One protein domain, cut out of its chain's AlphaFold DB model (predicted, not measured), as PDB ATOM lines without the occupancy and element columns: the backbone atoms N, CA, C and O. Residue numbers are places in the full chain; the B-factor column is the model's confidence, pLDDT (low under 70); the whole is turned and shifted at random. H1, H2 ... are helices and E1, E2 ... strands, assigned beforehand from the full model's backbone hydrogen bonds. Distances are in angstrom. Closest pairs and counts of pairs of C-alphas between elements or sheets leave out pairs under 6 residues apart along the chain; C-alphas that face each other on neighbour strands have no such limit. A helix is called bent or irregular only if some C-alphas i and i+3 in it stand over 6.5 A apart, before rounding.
ATOM      1  N   SER A  19     147.816 213.710 295.104       94.44
ATOM      2  CA  SER A  19     148.321 214.213 293.832       94.44
ATOM      3  C   SER A  19     148.970 215.588 294.019       94.44
ATOM      4  O   SER A  19     148.731 216.243 295.028       94.44
ATOM      5  N   ASP A  20     149.767 215.992 293.033       93.50
ATOM      6  CA  ASP A  20     150.319 217.348 292.918       93.50
ATOM      7  C   ASP A  20     149.190 218.276 292.437       93.50
ATOM      8  O   ASP A  20     148.449 218.853 293.218       93.50
ATOM      9  N   ASP A  21     148.883 218.215 291.142       95.56
ATOM     10  CA  ASP A  21     147.884 219.053 290.476       95.56
ATOM     11  C   ASP A  21     146.611 218.276 290.127       95.56
ATOM     12  O   ASP A  21     146.101 218.327 288.998       95.56
ATOM     13  N   GLY A  22     146.153 217.456 291.071       96.56
ATOM     14  CA  GLY A  22     145.027 216.546 290.888       96.56
ATOM     15  C   GLY A  22     143.665 217.120 291.275       96.56
ATOM     16  O   GLY A  22     143.495 218.268 291.683       96.56
ATOM     17  N   SER A  23     142.644 216.277 291.158       98.12
ATOM     18  CA  SER A  23     141.318 216.552 291.708       98.12
ATOM     19  C   SER A  23     140.642 215.252 292.139       98.12
ATOM     20  O   SER A  23     141.068 214.150 291.781       98.12
ATOM     21  N   SER A  24     139.541 215.373 292.874       97.88
ATOM     22  CA  SER A  24     138.625 214.262 293.116       97.88
ATOM     23  C   SER A  24     138.056 213.713 291.797       97.88
ATOM     24  O   SER A  24     138.029 214.419 290.787       97.88
ATOM     25  N   PRO A  25     137.495 212.492 291.792       96.56
ATOM     26  CA  PRO A  25     136.491 212.121 290.795       96.56
ATOM     27  C   PRO A  25     135.313 213.114 290.784       96.56
ATOM     28  O   PRO A  25     135.171 213.922 291.705       96.56
ATOM     29  N   LEU A  26     134.438 213.027 289.774       97.56
ATOM     30  CA  LEU A  26     133.199 213.814 289.738       97.56
ATOM     31  C   LEU A  26     132.353 213.513 290.980       97.56
ATOM     32  O   LEU A  26     132.005 212.357 291.233       97.56
ATOM     33  N   ILE A  27     131.981 214.553 291.725       97.94
ATOM     34  CA  ILE A  27     131.099 214.440 292.885       97.94
ATOM     35  C   ILE A  27     129.721 214.960 292.493       97.94
ATOM     36  O   ILE A  27     129.563 216.142 292.199       97.94
ATOM     37  N   VAL A  28     128.711 214.090 292.514       98.00
ATOM     38  CA  VAL A  28     127.314 214.492 292.298       98.00
ATOM     39  C   VAL A  28     126.794 215.202 293.548       98.00
ATOM     40  O   VAL A  28     126.915 214.695 294.669       98.00
ATOM     41  N   LEU A  29     126.213 216.385 293.365       96.25
ATOM     42  CA  LEU A  29     125.635 217.164 294.452       96.25
ATOM     43  C   LEU A  29     124.260 216.609 294.840       96.25
ATOM     44  O   LEU A  29     123.436 216.282 293.989       96.25
ATOM     45  N   GLN A  30     123.988 216.540 296.141       96.19
ATOM     46  CA  GLN A  30     122.691 216.107 296.672       96.19
ATOM     47  C   GLN A  30     121.590 217.160 296.472       96.19
ATOM     48  O   GLN A  30     120.403 216.836 296.530       96.19
ATOM     49  N   ARG A  31     121.976 218.422 296.248       94.69
ATOM     50  CA  ARG A  31     121.097 219.528 295.857       94.69
ATOM     51  C   ARG A  31     121.765 220.339 294.742       94.69
ATOM     52  O   ARG A  31     122.986 220.473 294.769       94.69
ATOM     53  N   PRO A  32     120.993 220.919 293.808       94.50
ATOM     54  CA  PRO A  32     121.542 221.869 292.852       94.50
ATOM     55  C   PRO A  32     122.145 223.082 293.569       94.50
ATOM     56  O   PRO A  32     121.538 223.623 294.495       94.50
ATOM     57  N   PHE A  33     123.321 223.521 293.127       93.44
ATOM     58  CA  PHE A  33     124.015 224.690 293.659       93.44
ATOM     59  C   PHE A  33     123.948 225.848 292.662       93.44
ATOM     60  O   PHE A  33     124.408 225.720 291.528       93.44
ATOM     61  N   LEU A  34     123.358 226.971 293.079       93.06
ATOM     62  CA  LEU A  34     123.273 228.189 292.275       93.06
ATOM     63  C   LEU A  34     124.513 229.058 292.518       93.06
ATOM     64  O   LEU A  34     124.701 229.575 293.619       93.06
ATOM     65  N   TYR A  35     125.319 229.257 291.483       90.56
ATOM     66  CA  TYR A  35     126.544 230.048 291.515       90.56
ATOM     67  C   TYR A  35     126.546 231.041 290.348       90.56
ATOM     68  O   TYR A  35     126.403 230.642 289.199       90.56
ATOM     69  N   PHE A  36     126.605 232.346 290.644       88.69
ATOM     70  CA  PHE A  36     126.531 233.444 289.658       88.69
ATOM     71  C   PHE A  36     125.435 233.292 288.578       88.69
ATOM     72  O   PHE A  36     125.619 233.650 287.418       88.69
ATOM     73  N   GLY A  37     124.259 232.790 288.969       89.81
ATOM     74  CA  GLY A  37     123.114 232.603 288.069       89.81
ATOM     75  C   GLY A  37     123.105 231.274 287.309       89.81
ATOM     76  O   GLY A  37     122.104 230.962 286.670       89.81
ATOM     77  N   GLN A  38     124.161 230.467 287.431       91.12
ATOM     78  CA  GLN A  38     124.253 229.132 286.851       91.12
ATOM     79  C   GLN A  38     123.986 228.056 287.897       91.12
ATOM     80  O   GLN A  38     124.393 228.165 289.051       91.12
ATOM     81  N   THR A  39     123.264 227.010 287.499       95.38
ATOM     82  CA  THR A  39     122.927 225.892 288.387       95.38
ATOM     83  C   THR A  39     123.819 224.693 288.097       95.38
ATOM     84  O   THR A  39     123.850 224.192 286.974       95.38
ATOM     85  N   TYR A  40     124.485 224.197 289.135       95.38
ATOM     86  CA  TYR A  40     125.397 223.062 289.087       95.38
ATOM     87  C   TYR A  40     124.843 221.866 289.853       95.38
ATOM     88  O   TYR A  40     124.276 222.021 290.931       95.38
ATOM     89  N   ASN A  41     125.041 220.663 289.314       97.69
ATOM     90  CA  ASN A  41     124.658 219.398 289.961       97.69
ATOM     91  C   ASN A  41     125.869 218.520 290.289       97.69
ATOM     92  O   ASN A  41     125.720 217.379 290.724       97.69
ATOM     93  N   GLN A  42     127.069 219.037 290.053       97.62
ATOM     94  CA  GLN A  42     128.315 218.321 290.257       97.62
ATOM     95  C   GLN A  42     129.412 219.293 290.690       97.62
ATOM     96  O   GLN A  42     129.302 220.498 290.459       97.62
ATOM     97  N   ILE A  43     130.451 218.761 291.322       98.12
ATOM     98  CA  ILE A  43     131.619 219.514 291.771       98.12
ATOM     99  C   ILE A  43     132.855 218.613 291.770       98.12
ATOM    100  O   ILE A  43     132.748 217.385 291.835       98.12
ATOM    101  N   TYR A  44     134.024 219.230 291.724       98.38
ATOM    102  CA  TYR A  44     135.325 218.608 291.908       98.38
ATOM    103  C   TYR A  44     136.054 219.335 293.033       98.38
ATOM    104  O   TYR A  44     135.976 220.559 293.132       98.38
ATOM    105  N   VAL A  45     136.762 218.581 293.870       98.44
ATOM    106  CA  VAL A  45     137.650 219.129 294.903       98.44
ATOM    107  C   VAL A  45     139.079 219.006 294.409       98.44
ATOM    108  O   VAL A  45     139.535 217.896 294.132       98.44
ATOM    109  N   ASN A  46     139.770 220.131 294.275       97.94
ATOM    110  CA  ASN A  46     141.132 220.187 293.762       97.94
ATOM    111  C   ASN A  46     142.166 219.972 294.868       97.94
ATOM    112  O   ASN A  46     141.966 220.426 295.996       97.94
ATOM    113  N   ASN A  47     143.296 219.344 294.547       96.50
ATOM    114  CA  ASN A  47     144.433 219.254 295.461       96.50
ATOM    115  C   ASN A  47     144.972 220.643 295.851       96.50
ATOM    116  O   ASN A  47     145.287 220.866 297.021       96.50
ATOM    117  N   ASN A  48     144.914 221.591 294.917       96.81
ATOM    118  CA  ASN A  48     145.454 222.942 295.019       96.81
ATOM    119  C   ASN A  48     144.565 223.961 295.742       96.81
ATOM    120  O   ASN A  48     144.886 225.139 295.715       96.81
ATOM    121  N   GLY A  49     143.487 223.563 296.429       95.44
ATOM    122  CA  GLY A  49     142.729 224.490 297.291       95.44
ATOM    123  C   GLY A  49     141.543 225.196 296.627       95.44
ATOM    124  O   GLY A  49     141.033 226.189 297.161       95.44
ATOM    125  N   ASP A  50     141.098 224.693 295.475       96.44
ATOM    126  CA  ASP A  50     139.937 225.181 294.734       96.44
ATOM    127  C   ASP A  50     138.860 224.109 294.490       96.44
ATOM    128  O   ASP A  50     139.061 222.908 294.686       96.44
ATOM    129  N   LEU A  51     137.679 224.576 294.089       97.56
ATOM    130  CA  LEU A  51     136.551 223.771 293.642       97.56
ATOM    131  C   LEU A  51     136.145 224.206 292.236       97.56
ATOM    132  O   LEU A  51     135.959 225.399 291.992       97.56
ATOM    133  N   THR A  52     135.909 223.246 291.349       96.69
ATOM    134  CA  THR A  52     135.391 223.478 289.992       96.69
ATOM    135  C   THR A  52     134.114 222.678 289.761       96.69
ATOM    136  O   THR A  52     133.832 221.715 290.473       96.69
ATOM    137  N   PHE A  53     133.321 223.057 288.758       95.88
ATOM    138  CA  PHE A  53     132.014 222.426 288.534       95.88
ATOM    139  C   PHE A  53     131.926 221.522 287.303       95.88
ATOM    140  O   PHE A  53     131.083 220.633 287.271       95.88
ATOM    141  N   TYR A  54     132.761 221.707 286.279       94.06
ATOM    142  CA  TYR A  54     132.632 220.942 285.028       94.06
ATOM    143  C   TYR A  54     133.632 219.800 284.897       94.06
ATOM    144  O   TYR A  54     133.260 218.712 284.469       94.06
ATOM    145  N   GLU A  55     134.883 220.043 285.272       94.81
ATOM    146  CA  GLU A  55     135.990 219.111 285.072       94.81
ATOM    147  C   GLU A  55     137.106 219.376 286.089       94.81
ATOM    148  O   GLU A  55     137.192 220.477 286.654       94.81
ATOM    149  N   SER A  56     137.981 218.384 286.275       95.44
ATOM    150  CA  SER A  56     139.218 218.524 287.050       95.44
ATOM    151  C   SER A  56     140.096 219.646 286.498       95.44
ATOM    152  O   SER A  56     140.020 219.982 285.313       95.44
ATOM    153  N   PHE A  57     140.960 220.215 287.333       94.50
ATOM    154  CA  PHE A  57     141.763 221.367 286.938       94.50
ATOM    155  C   PHE A  57     143.205 221.242 287.425       94.50
ATOM    156  O   PHE A  57     143.468 221.205 288.614       94.50
ATOM    157  N   SER A  58     144.156 221.171 286.500       94.75
ATOM    158  CA  SER A  58     145.563 220.895 286.823       94.75
ATOM    159  C   SER A  58     146.392 222.184 286.814       94.75
ATOM    160  O   SER A  58     147.320 222.339 286.028       94.75
ATOM    161  N   SER A  59     145.967 223.174 287.603       93.69
ATOM    162  CA  SER A  59     146.639 224.475 287.707       93.69
ATOM    163  C   SER A  59     146.935 224.803 289.163       93.69
ATOM    164  O   SER A  59     146.024 224.845 289.985       93.69
ATOM    165  N   TRP A  60     148.192 225.117 289.451       93.94
ATOM    166  CA  TRP A  60     148.699 225.482 290.778       93.94
ATOM    167  C   TRP A  60     148.810 226.997 290.997       93.94
ATOM    168  O   TRP A  60     148.939 227.471 292.120       93.94
ATOM    169  N   SER A  61     148.786 227.780 289.913       93.44
ATOM    170  CA  SER A  61     148.998 229.230 289.962       93.44
ATOM    171  C   SER A  61     147.673 229.998 290.012       93.44
ATOM    172  O   SER A  61     146.923 229.954 289.029       93.44
ATOM    173  N   PRO A  62     147.392 230.748 291.095       91.44
ATOM    174  CA  PRO A  62     146.145 231.486 291.224       91.44
ATOM    175  C   PRO A  62     146.035 232.626 290.223       91.44
ATOM    176  O   PRO A  62     147.006 233.319 289.911       91.44
ATOM    177  N   GLN A  63     144.813 232.867 289.765       91.25
ATOM    178  CA  GLN A  63     144.486 233.997 288.906       91.25
ATOM    179  C   GLN A  63     143.705 235.061 289.671       91.25
ATOM    180  O   GLN A  63     142.949 234.776 290.601       91.25
ATOM    181  N   ARG A  64     143.874 236.323 289.268       88.88
ATOM    182  CA  ARG A  64     143.129 237.434 289.859       88.88
ATOM    183  C   ARG A  64     141.658 237.359 289.449       88.88
ATOM    184  O   ARG A  64     141.355 237.251 288.265       88.88
ATOM    185  N   PHE A  65     140.761 237.505 290.421       85.94
ATOM    186  CA  PHE A  65     139.326 237.622 290.168       85.94
ATOM    187  C   PHE A  65     138.922 239.053 289.745       85.94
ATOM    188  O   PHE A  65     139.491 240.020 290.264       85.94
ATOM    189  N   PRO A  66     137.922 239.211 288.853       85.81
ATOM    190  CA  PRO A  66     137.195 238.141 288.165       85.81
ATOM    191  C   PRO A  66     138.073 237.441 287.118       85.81
ATOM    192  O   PRO A  66     138.795 238.096 286.369       85.81
ATOM    193  N   MET A  67     138.011 236.108 287.069       80.69
ATOM    194  CA  MET A  67     138.707 235.342 286.038       80.69
ATOM    195  C   MET A  67     137.969 235.509 284.710       80.69
ATOM    196  O   MET A  67     136.793 235.174 284.594       80.69
ATOM    197  N   TYR A  68     138.662 236.023 283.697       71.12
ATOM    198  CA  TYR A  68     138.129 236.144 282.341       71.12
ATOM    199  C   TYR A  68     138.326 234.815 281.598       71.12
ATOM    200  O   TYR A  68     139.235 234.672 280.783       71.12
ATOM    201  N   GLY A  69     137.508 233.818 281.934       77.56
ATOM    202  CA  GLY A  69     137.553 232.475 281.355       77.56
ATOM    203  C   GLY A  69     136.189 231.788 281.375       77.56
ATOM    204  O   GLY A  69     135.206 232.349 281.845       77.56
ATOM    205  N   SER A  70     136.126 230.564 280.852       82.88
ATOM    206  CA  SER A  70     134.893 229.764 280.777       82.88
ATOM    207  C   SER A  70     134.663 228.853 281.990       82.88
ATOM    208  O   SER A  70     133.768 228.011 281.958       82.88
ATOM    209  N   ARG A  71     135.512 228.950 283.020       90.12
ATOM    210  CA  ARG A  71     135.497 228.063 284.186       90.12
ATOM    211  C   ARG A  71     135.020 228.820 285.414       90.12
ATOM    212  O   ARG A  71     135.686 229.749 285.863       90.12
ATOM    213  N   ASP A  72     133.942 228.320 285.994       92.31
ATOM    214  CA  ASP A  72     133.491 228.729 287.315       92.31
ATOM    215  C   ASP A  72     134.291 227.981 288.385       92.31
ATOM    216  O   ASP A  72     134.493 226.762 288.296       92.31
ATOM    217  N   ILE A  73     134.776 228.729 289.377       93.81
ATOM    218  CA  ILE A  73     135.714 228.244 290.389       93.81
ATOM    219  C   ILE A  73     135.474 228.929 291.737       93.81
ATOM    220  O   ILE A  73     135.286 230.143 291.811       93.81
ATOM    221  N   ILE A  74     135.522 228.155 292.820       94.12
ATOM    222  CA  ILE A  74     135.565 228.662 294.197       94.12
ATOM    223  C   ILE A  74     136.959 228.361 294.744       94.12
ATOM    224  O   ILE A  74     137.309 227.203 294.925       94.12
ATOM    225  N   ALA A  75     137.756 229.394 295.004       94.44
ATOM    226  CA  ALA A  75     139.197 229.266 295.238       94.44
ATOM    227  C   ALA A  75     139.642 229.929 296.560       94.44
ATOM    228  O   ALA A  75     140.360 230.928 296.527       94.44
ATOM    229  N   PRO A  76     139.205 229.434 297.736       86.75
ATOM    230  CA  PRO A  76     139.552 230.045 299.019       86.75
ATOM    231  C   PRO A  76     141.017 229.815 299.405       86.75
ATOM    232  O   PRO A  76     141.582 230.622 300.140       86.75
ATOM    233  N   PHE A  77     141.624 228.729 298.913       89.69
ATOM    234  CA  PHE A  77     142.985 228.316 299.250       89.69
ATOM    235  C   PHE A  77     143.831 228.026 298.008       89.69
ATOM    236  O   PHE A  77     144.825 227.318 298.129       89.69
ATOM    237  N   TRP A  78     143.436 228.534 296.831       94.38
ATOM    238  CA  TRP A  78     144.115 228.193 295.581       94.38
ATOM    239  C   TRP A  78     145.589 228.595 295.638       94.38
ATOM    240  O   TRP A  78     145.897 229.776 295.805       94.38
ATOM    241  N   THR A  79     146.478 227.610 295.558       94.06
ATOM    242  CA  THR A  79     147.937 227.747 295.587       94.06
ATOM    243  C   THR A  79     148.574 226.413 295.190       94.06
ATOM    244  O   THR A  79     147.879 225.419 295.021       94.06
ATOM    245  N   ASP A  80     149.896 226.387 295.070       95.06
ATOM    246  CA  ASP A  80     150.665 225.187 294.745       95.06
ATOM    247  C   ASP A  80     150.791 224.263 295.975       95.06
ATOM    248  O   ASP A  80     151.593 224.531 296.882       95.06
ATOM    249  N   LEU A  81     149.934 223.238 296.057       93.56
ATOM    250  CA  LEU A  81     149.821 222.298 297.174       93.56
ATOM    251  C   LEU A  81     150.133 220.866 296.732       93.56
ATOM    252  O   LEU A  81     149.678 220.407 295.697       93.56
ATOM    253  N   ASP A  82     150.814 220.112 297.592       92.69
ATOM    254  CA  ASP A  82     151.185 218.723 297.322       92.69
ATOM    255  C   ASP A  82     150.863 217.836 298.528       92.69
ATOM    256  O   ASP A  82     151.511 217.912 299.581       92.69
ATOM    257  N   ASN A  83     149.859 216.966 298.378       92.50
ATOM    258  CA  ASN A  83     149.480 216.000 299.411       92.50
ATOM    259  C   ASN A  83     150.039 214.584 299.183       92.50
ATOM    260  O   ASN A  83     149.614 213.647 299.862       92.50
ATOM    261  N   ARG A  84     150.997 214.388 298.261       93.12
ATOM    262  CA  ARG A  84     151.640 213.076 298.036       93.12
ATOM    263  C   ARG A  84     152.487 212.628 299.225       93.12
ATOM    264  O   ARG A  84     152.601 211.428 299.464       93.12
ATOM    265  N   GLY A  85     153.083 213.571 299.960       88.25
ATOM    266  CA  GLY A  85     153.914 213.277 301.133       88.25
ATOM    267  C   GLY A  85     153.248 213.516 302.489       88.25
ATOM    268  O   GLY A  85     153.593 212.830 303.450       88.25
ATOM    269  N   ASN A  86     152.322 214.475 302.600       87.38
ATOM    270  CA  ASN A  86     151.647 214.797 303.860       87.38
ATOM    271  C   ASN A  86     150.287 215.475 303.640       87.38
ATOM    272  O   ASN A  86     150.062 216.137 302.633       87.38
ATOM    273  N   GLY A  87     149.422 215.388 304.647       89.94
ATOM    274  CA  GLY A  87     148.114 216.016 304.636       89.94
ATOM    275  C   GLY A  87     147.093 215.216 303.845       89.94
ATOM    276  O   GLY A  87     147.405 214.307 303.077       89.94
ATOM    277  N   GLN A  88     145.830 215.527 304.083       93.25
ATOM    278  CA  GLN A  88     144.703 214.816 303.504       93.25
ATOM    279  C   GLN A  88     143.639 215.821 303.102       93.25
ATOM    280  O   GLN A  88     143.436 216.839 303.764       93.25
ATOM    281  N   ILE A  89     142.949 215.511 302.013       95.00
ATOM    282  CA  ILE A  89     141.863 216.338 301.518       95.00
ATOM    283  C   ILE A  89     140.586 215.524 301.609       95.00
ATOM    284  O   ILE A  89     140.518 214.381 301.149       95.00
ATOM    285  N   TYR A  90     139.592 216.127 302.240       95.38
ATOM    286  CA  TYR A  90     138.328 215.499 302.567       95.38
ATOM    287  C   TYR A  90     137.182 216.294 301.991       95.38
ATOM    288  O   TYR A  90     137.247 217.520 301.919       95.38
ATOM    289  N   TYR A  91     136.093 215.605 301.683       95.56
ATOM    290  CA  TYR A  91     134.825 216.269 301.449       95.56
ATOM    291  C   TYR A  91     133.648 215.489 302.015       95.56
ATOM    292  O   TYR A  91     133.708 214.271 302.219       95.56
ATOM    293  N   ASN A  92     132.559 216.211 302.272       95.94
ATOM    294  CA  ASN A  92     131.276 215.626 302.621       95.94
ATOM    295  C   ASN A  92     130.111 216.567 302.279       95.94
ATOM    296  O   ASN A  92     130.292 217.770 302.084       95.94
ATOM    297  N   GLN A  93     128.908 216.005 302.237       95.25
ATOM    298  CA  GLN A  93     127.660 216.725 302.023       95.25
ATOM    299  C   GLN A  93     126.713 216.486 303.194       95.25
ATOM    300  O   GLN A  93     126.577 215.365 303.681       95.25
ATOM    301  N   TYR A  94     126.042 217.547 303.630       93.88
ATOM    302  CA  TYR A  94     125.128 217.519 304.762       93.88
ATOM    303  C   TYR A  94     123.781 218.081 304.338       93.88
ATOM    304  O   TYR A  94     123.709 219.183 303.807       93.88
ATOM    305  N   THR A  95     122.706 217.351 304.618       94.50
ATOM    306  CA  THR A  95     121.315 217.815 304.449       94.50
ATOM    307  C   THR A  95     120.582 217.956 305.783       94.50
ATOM    308  O   THR A  95     119.401 218.290 305.813       94.50
ATOM    309  N   SER A  96     121.252 217.653 306.896       92.25
ATOM    310  CA  SER A  96     120.734 217.754 308.261       92.25
ATOM    311  C   SER A  96     121.894 217.786 309.266       92.25
ATOM    312  O   SER A  96     123.058 217.610 308.900       92.25
ATOM    313  N   GLY A  97     121.581 218.009 310.545       92.69
ATOM    314  CA  GLY A  97     122.557 217.965 311.637       92.69
ATOM    315  C   GLY A  97     123.240 219.302 311.937       92.69
ATOM    316  O   GLY A  97     122.852 220.357 311.432       92.69
ATOM    317  N   SER A  98     124.250 219.248 312.807       93.44
ATOM    318  CA  SER A  98     124.922 220.422 313.384       93.44
ATOM    319  C   SER A  98     125.639 221.286 312.349       93.44
ATOM    320  O   SER A  98     125.599 222.505 312.460       93.44
ATOM    321  N   VAL A  99     126.231 220.688 311.311       90.19
ATOM    322  CA  VAL A  99     126.914 221.435 310.235       90.19
ATOM    323  C   VAL A  99     125.946 222.372 309.507       90.19
ATOM    324  O   VAL A  99     126.264 223.532 309.259       90.19
ATOM    325  N   LEU A 100     124.730 221.897 309.221       93.00
ATOM    326  CA  LEU A 100     123.691 222.684 308.554       93.00
ATOM    327  C   LEU A 100     123.179 223.831 309.443       93.00
ATOM    328  O   LEU A 100     122.934 224.944 308.971       93.00
ATOM    329  N   GLN A 101     123.036 223.552 310.744       95.69
ATOM    330  CA  GLN A 101     122.639 224.542 311.746       95.69
ATOM    331  C   GLN A 101     123.704 225.631 311.893       95.69
ATOM    332  O   GLN A 101     123.354 226.807 311.875       95.69
ATOM    333  N   GLN A 102     124.982 225.250 311.954       95.69
ATOM    334  CA  GLN A 102     126.097 226.190 312.047       95.69
ATOM    335  C   GLN A 102     126.166 227.087 310.811       95.69
ATOM    336  O   GLN A 102     126.156 228.303 310.949       95.69
ATOM    337  N   ALA A 103     126.105 226.517 309.603       91.94
ATOM    338  CA  ALA A 103     126.096 227.307 308.370       91.94
ATOM    339  C   ALA A 103     124.913 228.293 308.318       91.94
ATOM    340  O   ALA A 103     125.060 229.435 307.888       91.94
ATOM    341  N   THR A 104     123.736 227.871 308.790       94.25
ATOM    342  CA  THR A 104     122.567 228.755 308.900       94.25
ATOM    343  C   THR A 104     122.815 229.902 309.879       94.25
ATOM    344  O   THR A 104     122.470 231.046 309.583       94.25
ATOM    345  N   GLN A 105     123.393 229.613 311.044       96.56
ATOM    346  CA  GLN A 105     123.701 230.620 312.059       96.56
ATOM    347  C   GLN A 105     124.753 231.610 311.558       96.56
ATOM    348  O   GLN A 105     124.516 232.813 311.635       96.56
ATOM    349  N   ASP A 106     125.847 231.122 310.972       94.62
ATOM    350  CA  ASP A 106     126.950 231.952 310.483       94.62
ATOM    351  C   ASP A 106     126.471 232.933 309.408       94.62
ATOM    352  O   ASP A 106     126.704 234.139 309.509       94.62
ATOM    353  N   ILE A 107     125.731 232.453 308.402       91.25
ATOM    354  CA  ILE A 107     125.221 233.331 307.342       91.25
ATOM    355  C   ILE A 107     124.247 234.368 307.905       91.25
ATOM    356  O   ILE A 107     124.344 235.534 307.542       91.25
ATOM    357  N   ASN A 108     123.343 233.998 308.816       94.88
ATOM    358  CA  ASN A 108     122.428 234.974 309.418       94.88
ATOM    359  C   ASN A 108     123.131 235.956 310.365       94.88
ATOM    360  O   ASN A 108     122.672 237.085 310.514       94.88
ATOM    361  N   GLN A 109     124.240 235.560 310.989       95.12
ATOM    362  CA  GLN A 109     125.046 236.449 311.821       95.12
ATOM    363  C   GLN A 109     125.736 237.526 310.977       95.12
ATOM    364  O   GLN A 109     125.707 238.700 311.343       95.12
ATOM    365  N   TYR A 110     126.347 237.142 309.852       93.19
ATOM    366  CA  TYR A 110     127.088 238.077 308.998       93.19
ATOM    367  C   TYR A 110     126.207 238.788 307.958       93.19
ATOM    368  O   TYR A 110     126.550 239.881 307.510       93.19
ATOM    369  N   PHE A 111     125.052 238.213 307.612       91.88
ATOM    370  CA  PHE A 111     124.101 238.734 306.625       91.88
ATOM    371  C   PHE A 111     122.648 238.673 307.139       91.88
ATOM    372  O   PHE A 111     121.798 237.998 306.548       91.88
ATOM    373  N   PRO A 112     122.310 239.410 308.213       91.44
ATOM    374  CA  PRO A 112     121.016 239.291 308.899       91.44
ATOM    375  C   PRO A 112     119.796 239.639 308.034       91.44
ATOM    376  O   PRO A 112     118.687 239.209 308.334       91.44
ATOM    377  N   GLY A 113     119.975 240.389 306.940       93.62
ATOM    378  CA  GLY A 113     118.890 240.739 306.018       93.62
ATOM    379  C   GLY A 113     118.438 239.608 305.085       93.62
ATOM    380  O   GLY A 113     117.412 239.758 304.427       93.62
ATOM    381  N   LEU A 114     119.180 238.496 305.001       90.50
ATOM    382  CA  LEU A 114     118.867 237.406 304.070       90.50
ATOM    383  C   LEU A 114     117.765 236.465 304.572       90.50
ATOM    384  O   LEU A 114     117.147 235.798 303.747       90.50
ATOM    385  N   ASN A 115     117.523 236.391 305.891       90.69
ATOM    386  CA  ASN A 115     116.676 235.357 306.512       90.69
ATOM    387  C   ASN A 115     117.007 233.952 305.973       90.69
ATOM    388  O   ASN A 115     116.145 233.212 305.499       90.69
ATOM    389  N   PHE A 116     118.294 233.617 305.983       92.31
ATOM    390  CA  PHE A 116     118.824 232.429 305.339       92.31
ATOM    391  C   PHE A 116     118.489 231.157 306.129       92.31
ATOM    392  O   PHE A 116     118.522 231.138 307.359       92.31
ATOM    393  N   ASN A 117     118.218 230.060 305.426       93.50
ATOM    394  CA  ASN A 117     118.095 228.732 306.018       93.50
ATOM    395  C   ASN A 117     118.802 227.719 305.117       93.50
ATOM    396  O   ASN A 117     118.382 227.503 303.978       93.50
ATOM    397  N   ALA A 118     119.880 227.109 305.610       92.44
ATOM    398  CA  ALA A 118     120.574 226.080 304.851       92.44
ATOM    399  C   ALA A 118     119.735 224.797 304.840       92.44
ATOM    400  O   ALA A 118     119.354 224.280 305.888       92.44
ATOM    401  N   ASN A 119     119.497 224.252 303.648       92.94
ATOM    402  CA  ASN A 119     118.896 222.930 303.447       92.94
ATOM    403  C   ASN A 119     119.911 221.896 302.916       92.94
ATOM    404  O   ASN A 119     119.595 220.706 302.808       92.94
ATOM    405  N   TRP A 120     121.119 222.357 302.580       95.88
ATOM    406  CA  TRP A 120     122.262 221.560 302.165       95.88
ATOM    407  C   TRP A 120     123.568 222.350 302.324       95.88
ATOM    408  O   TRP A 120     123.584 223.565 302.127       95.88
ATOM    409  N   VAL A 121     124.647 221.660 302.694       95.56
ATOM    410  CA  VAL A 121     126.008 222.202 302.809       95.56
ATOM    411  C   VAL A 121     126.996 221.196 302.221       95.56
ATOM    412  O   VAL A 121     126.984 220.022 302.592       95.56
ATOM    413  N   PHE A 122     127.885 221.671 301.351       96.12
ATOM    414  CA  PHE A 122     129.084 220.952 300.923       96.12
ATOM    415  C   PHE A 122     130.284 221.452 301.727       96.12
ATOM    416  O   PHE A 122     130.495 222.659 301.827       96.12
ATOM    417  N   VAL A 123     131.075 220.541 302.288       96.00
ATOM    418  CA  VAL A 123     132.310 220.869 303.010       96.00
ATOM    419  C   VAL A 123     133.471 220.199 302.300       96.00
ATOM    420  O   VAL A 123     133.445 218.983 302.133       96.00
ATOM    421  N   ALA A 124     134.486 220.980 301.933       95.56
ATOM    422  CA  ALA A 124     135.801 220.491 301.538       95.56
ATOM    423  C   ALA A 124     136.852 221.001 302.526       95.56
ATOM    424  O   ALA A 124     136.819 222.164 302.930       95.56
ATOM    425  N   THR A 125     137.777 220.125 302.904       95.06
ATOM    426  CA  THR A 125     138.804 220.401 303.909       95.06
ATOM    427  C   THR A 125     140.162 219.970 303.383       95.06
ATOM    428  O   THR A 125     140.366 218.787 303.122       95.06
ATOM    429  N   TRP A 126     141.106 220.907 303.320       94.25
ATOM    430  CA  TRP A 126     142.526 220.650 303.076       94.25
ATOM    431  C   TRP A 126     143.244 220.591 304.423       94.25
ATOM    432  O   TRP A 126     143.610 221.611 305.003       94.25
ATOM    433  N   TYR A 127     143.379 219.389 304.979       93.25
ATOM    434  CA  TYR A 127     143.934 219.187 306.311       93.25
ATOM    435  C   TYR A 127     145.439 218.935 306.240       93.25
ATOM    436  O   TYR A 127     145.875 217.888 305.769       93.25
ATOM    437  N   GLN A 128     146.225 219.892 306.743       90.88
ATOM    438  CA  GLN A 128     147.689 219.795 306.848       90.88
ATOM    439  C   GLN A 128     148.408 219.496 305.517       90.88
ATOM    440  O   GLN A 128     149.489 218.907 305.523       90.88
ATOM    441  N   VAL A 129     147.817 219.896 304.388       90.25
ATOM    442  CA  VAL A 129     148.439 219.773 303.063       90.25
ATOM    443  C   VAL A 129     149.603 220.760 302.960       90.25
ATOM    444  O   VAL A 129     149.471 221.915 303.365       90.25
ATOM    445  N   ALA A 130     150.753 220.291 302.479       89.06
ATOM    446  CA  ALA A 130     151.961 221.103 302.352       89.06
ATOM    447  C   ALA A 130     151.983 221.884 301.029       89.06
ATOM    448  O   ALA A 130     151.337 221.489 300.064       89.06
ATOM    449  N   TYR A 131     152.772 222.958 300.980       90.75
ATOM    450  CA  TYR A 131     153.111 223.635 299.725       90.75
ATOM    451  C   TYR A 131     154.117 222.816 298.907       90.75
ATOM    452  O   TYR A 131     154.973 222.128 299.484       90.75
ATOM    453  N   TYR A 132     154.066 222.951 297.583       88.12
ATOM    454  CA  TYR A 132     155.079 222.411 296.679       88.12
ATOM    455  C   TYR A 132     156.317 223.337 296.562       88.12
ATOM    456  O   TYR A 132     156.182 224.563 296.606       88.12
TER     457      TYR A 132
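Overview. This is residues 19 to 132 of the 144 residues of the protein "NIDO domain-containing protein" of Oreochromis aureus (UniProt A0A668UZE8). With little regular structure, the domain has a two-stranded sheet, E3 and E4, with helix H1 at one end, a sharply bent hairpin, E1 and E2, beside it, and a long loop stretch, residues 46 to 87, tied to E2 by one short pairing, residues 51 to 52 with residues 44 to 45 of E2. The 114 printed residues run E1 E2 E3 H1 E4, both sheets antiparallel, class mixed, 44 residues in named elements. The whole is compact, radius of gyration of the C-alphas 15.0 A, spans 41 by 32 by 26 A.

Along the chain. E1, residues 27 to 35, begins at C-alpha 27 (131.099, 214.440, 292.885). E2 is residues 38 to 45, E3 88 to 94 (19.8 A from first to last C-alpha) and H1 98 to 110 (18.3 A). E4, residues 121 to 127, ends at C-alpha 127 (143.934, 219.187, 306.311).

Arrangement. In hairpin E1 and E2, E1 bends by 98 degrees at residue 30; N 29 and O 41 are 2.9 A apart, within hydrogen-bond range. Across antiparallel E3 and E4, N 90 and O 125 are 2.9 A apart, also within range. The closest C-alphas of H1 and E4, Leu 100 and Val 121, are 6.2 A apart. H1 is apart from E1 and E2. In H1 every O i to N i+4 pair is within range.

Size, cuts and confidence. The printed part has no cut. The link E2 to E3 is long, 42 residues. No printed residue is under 70.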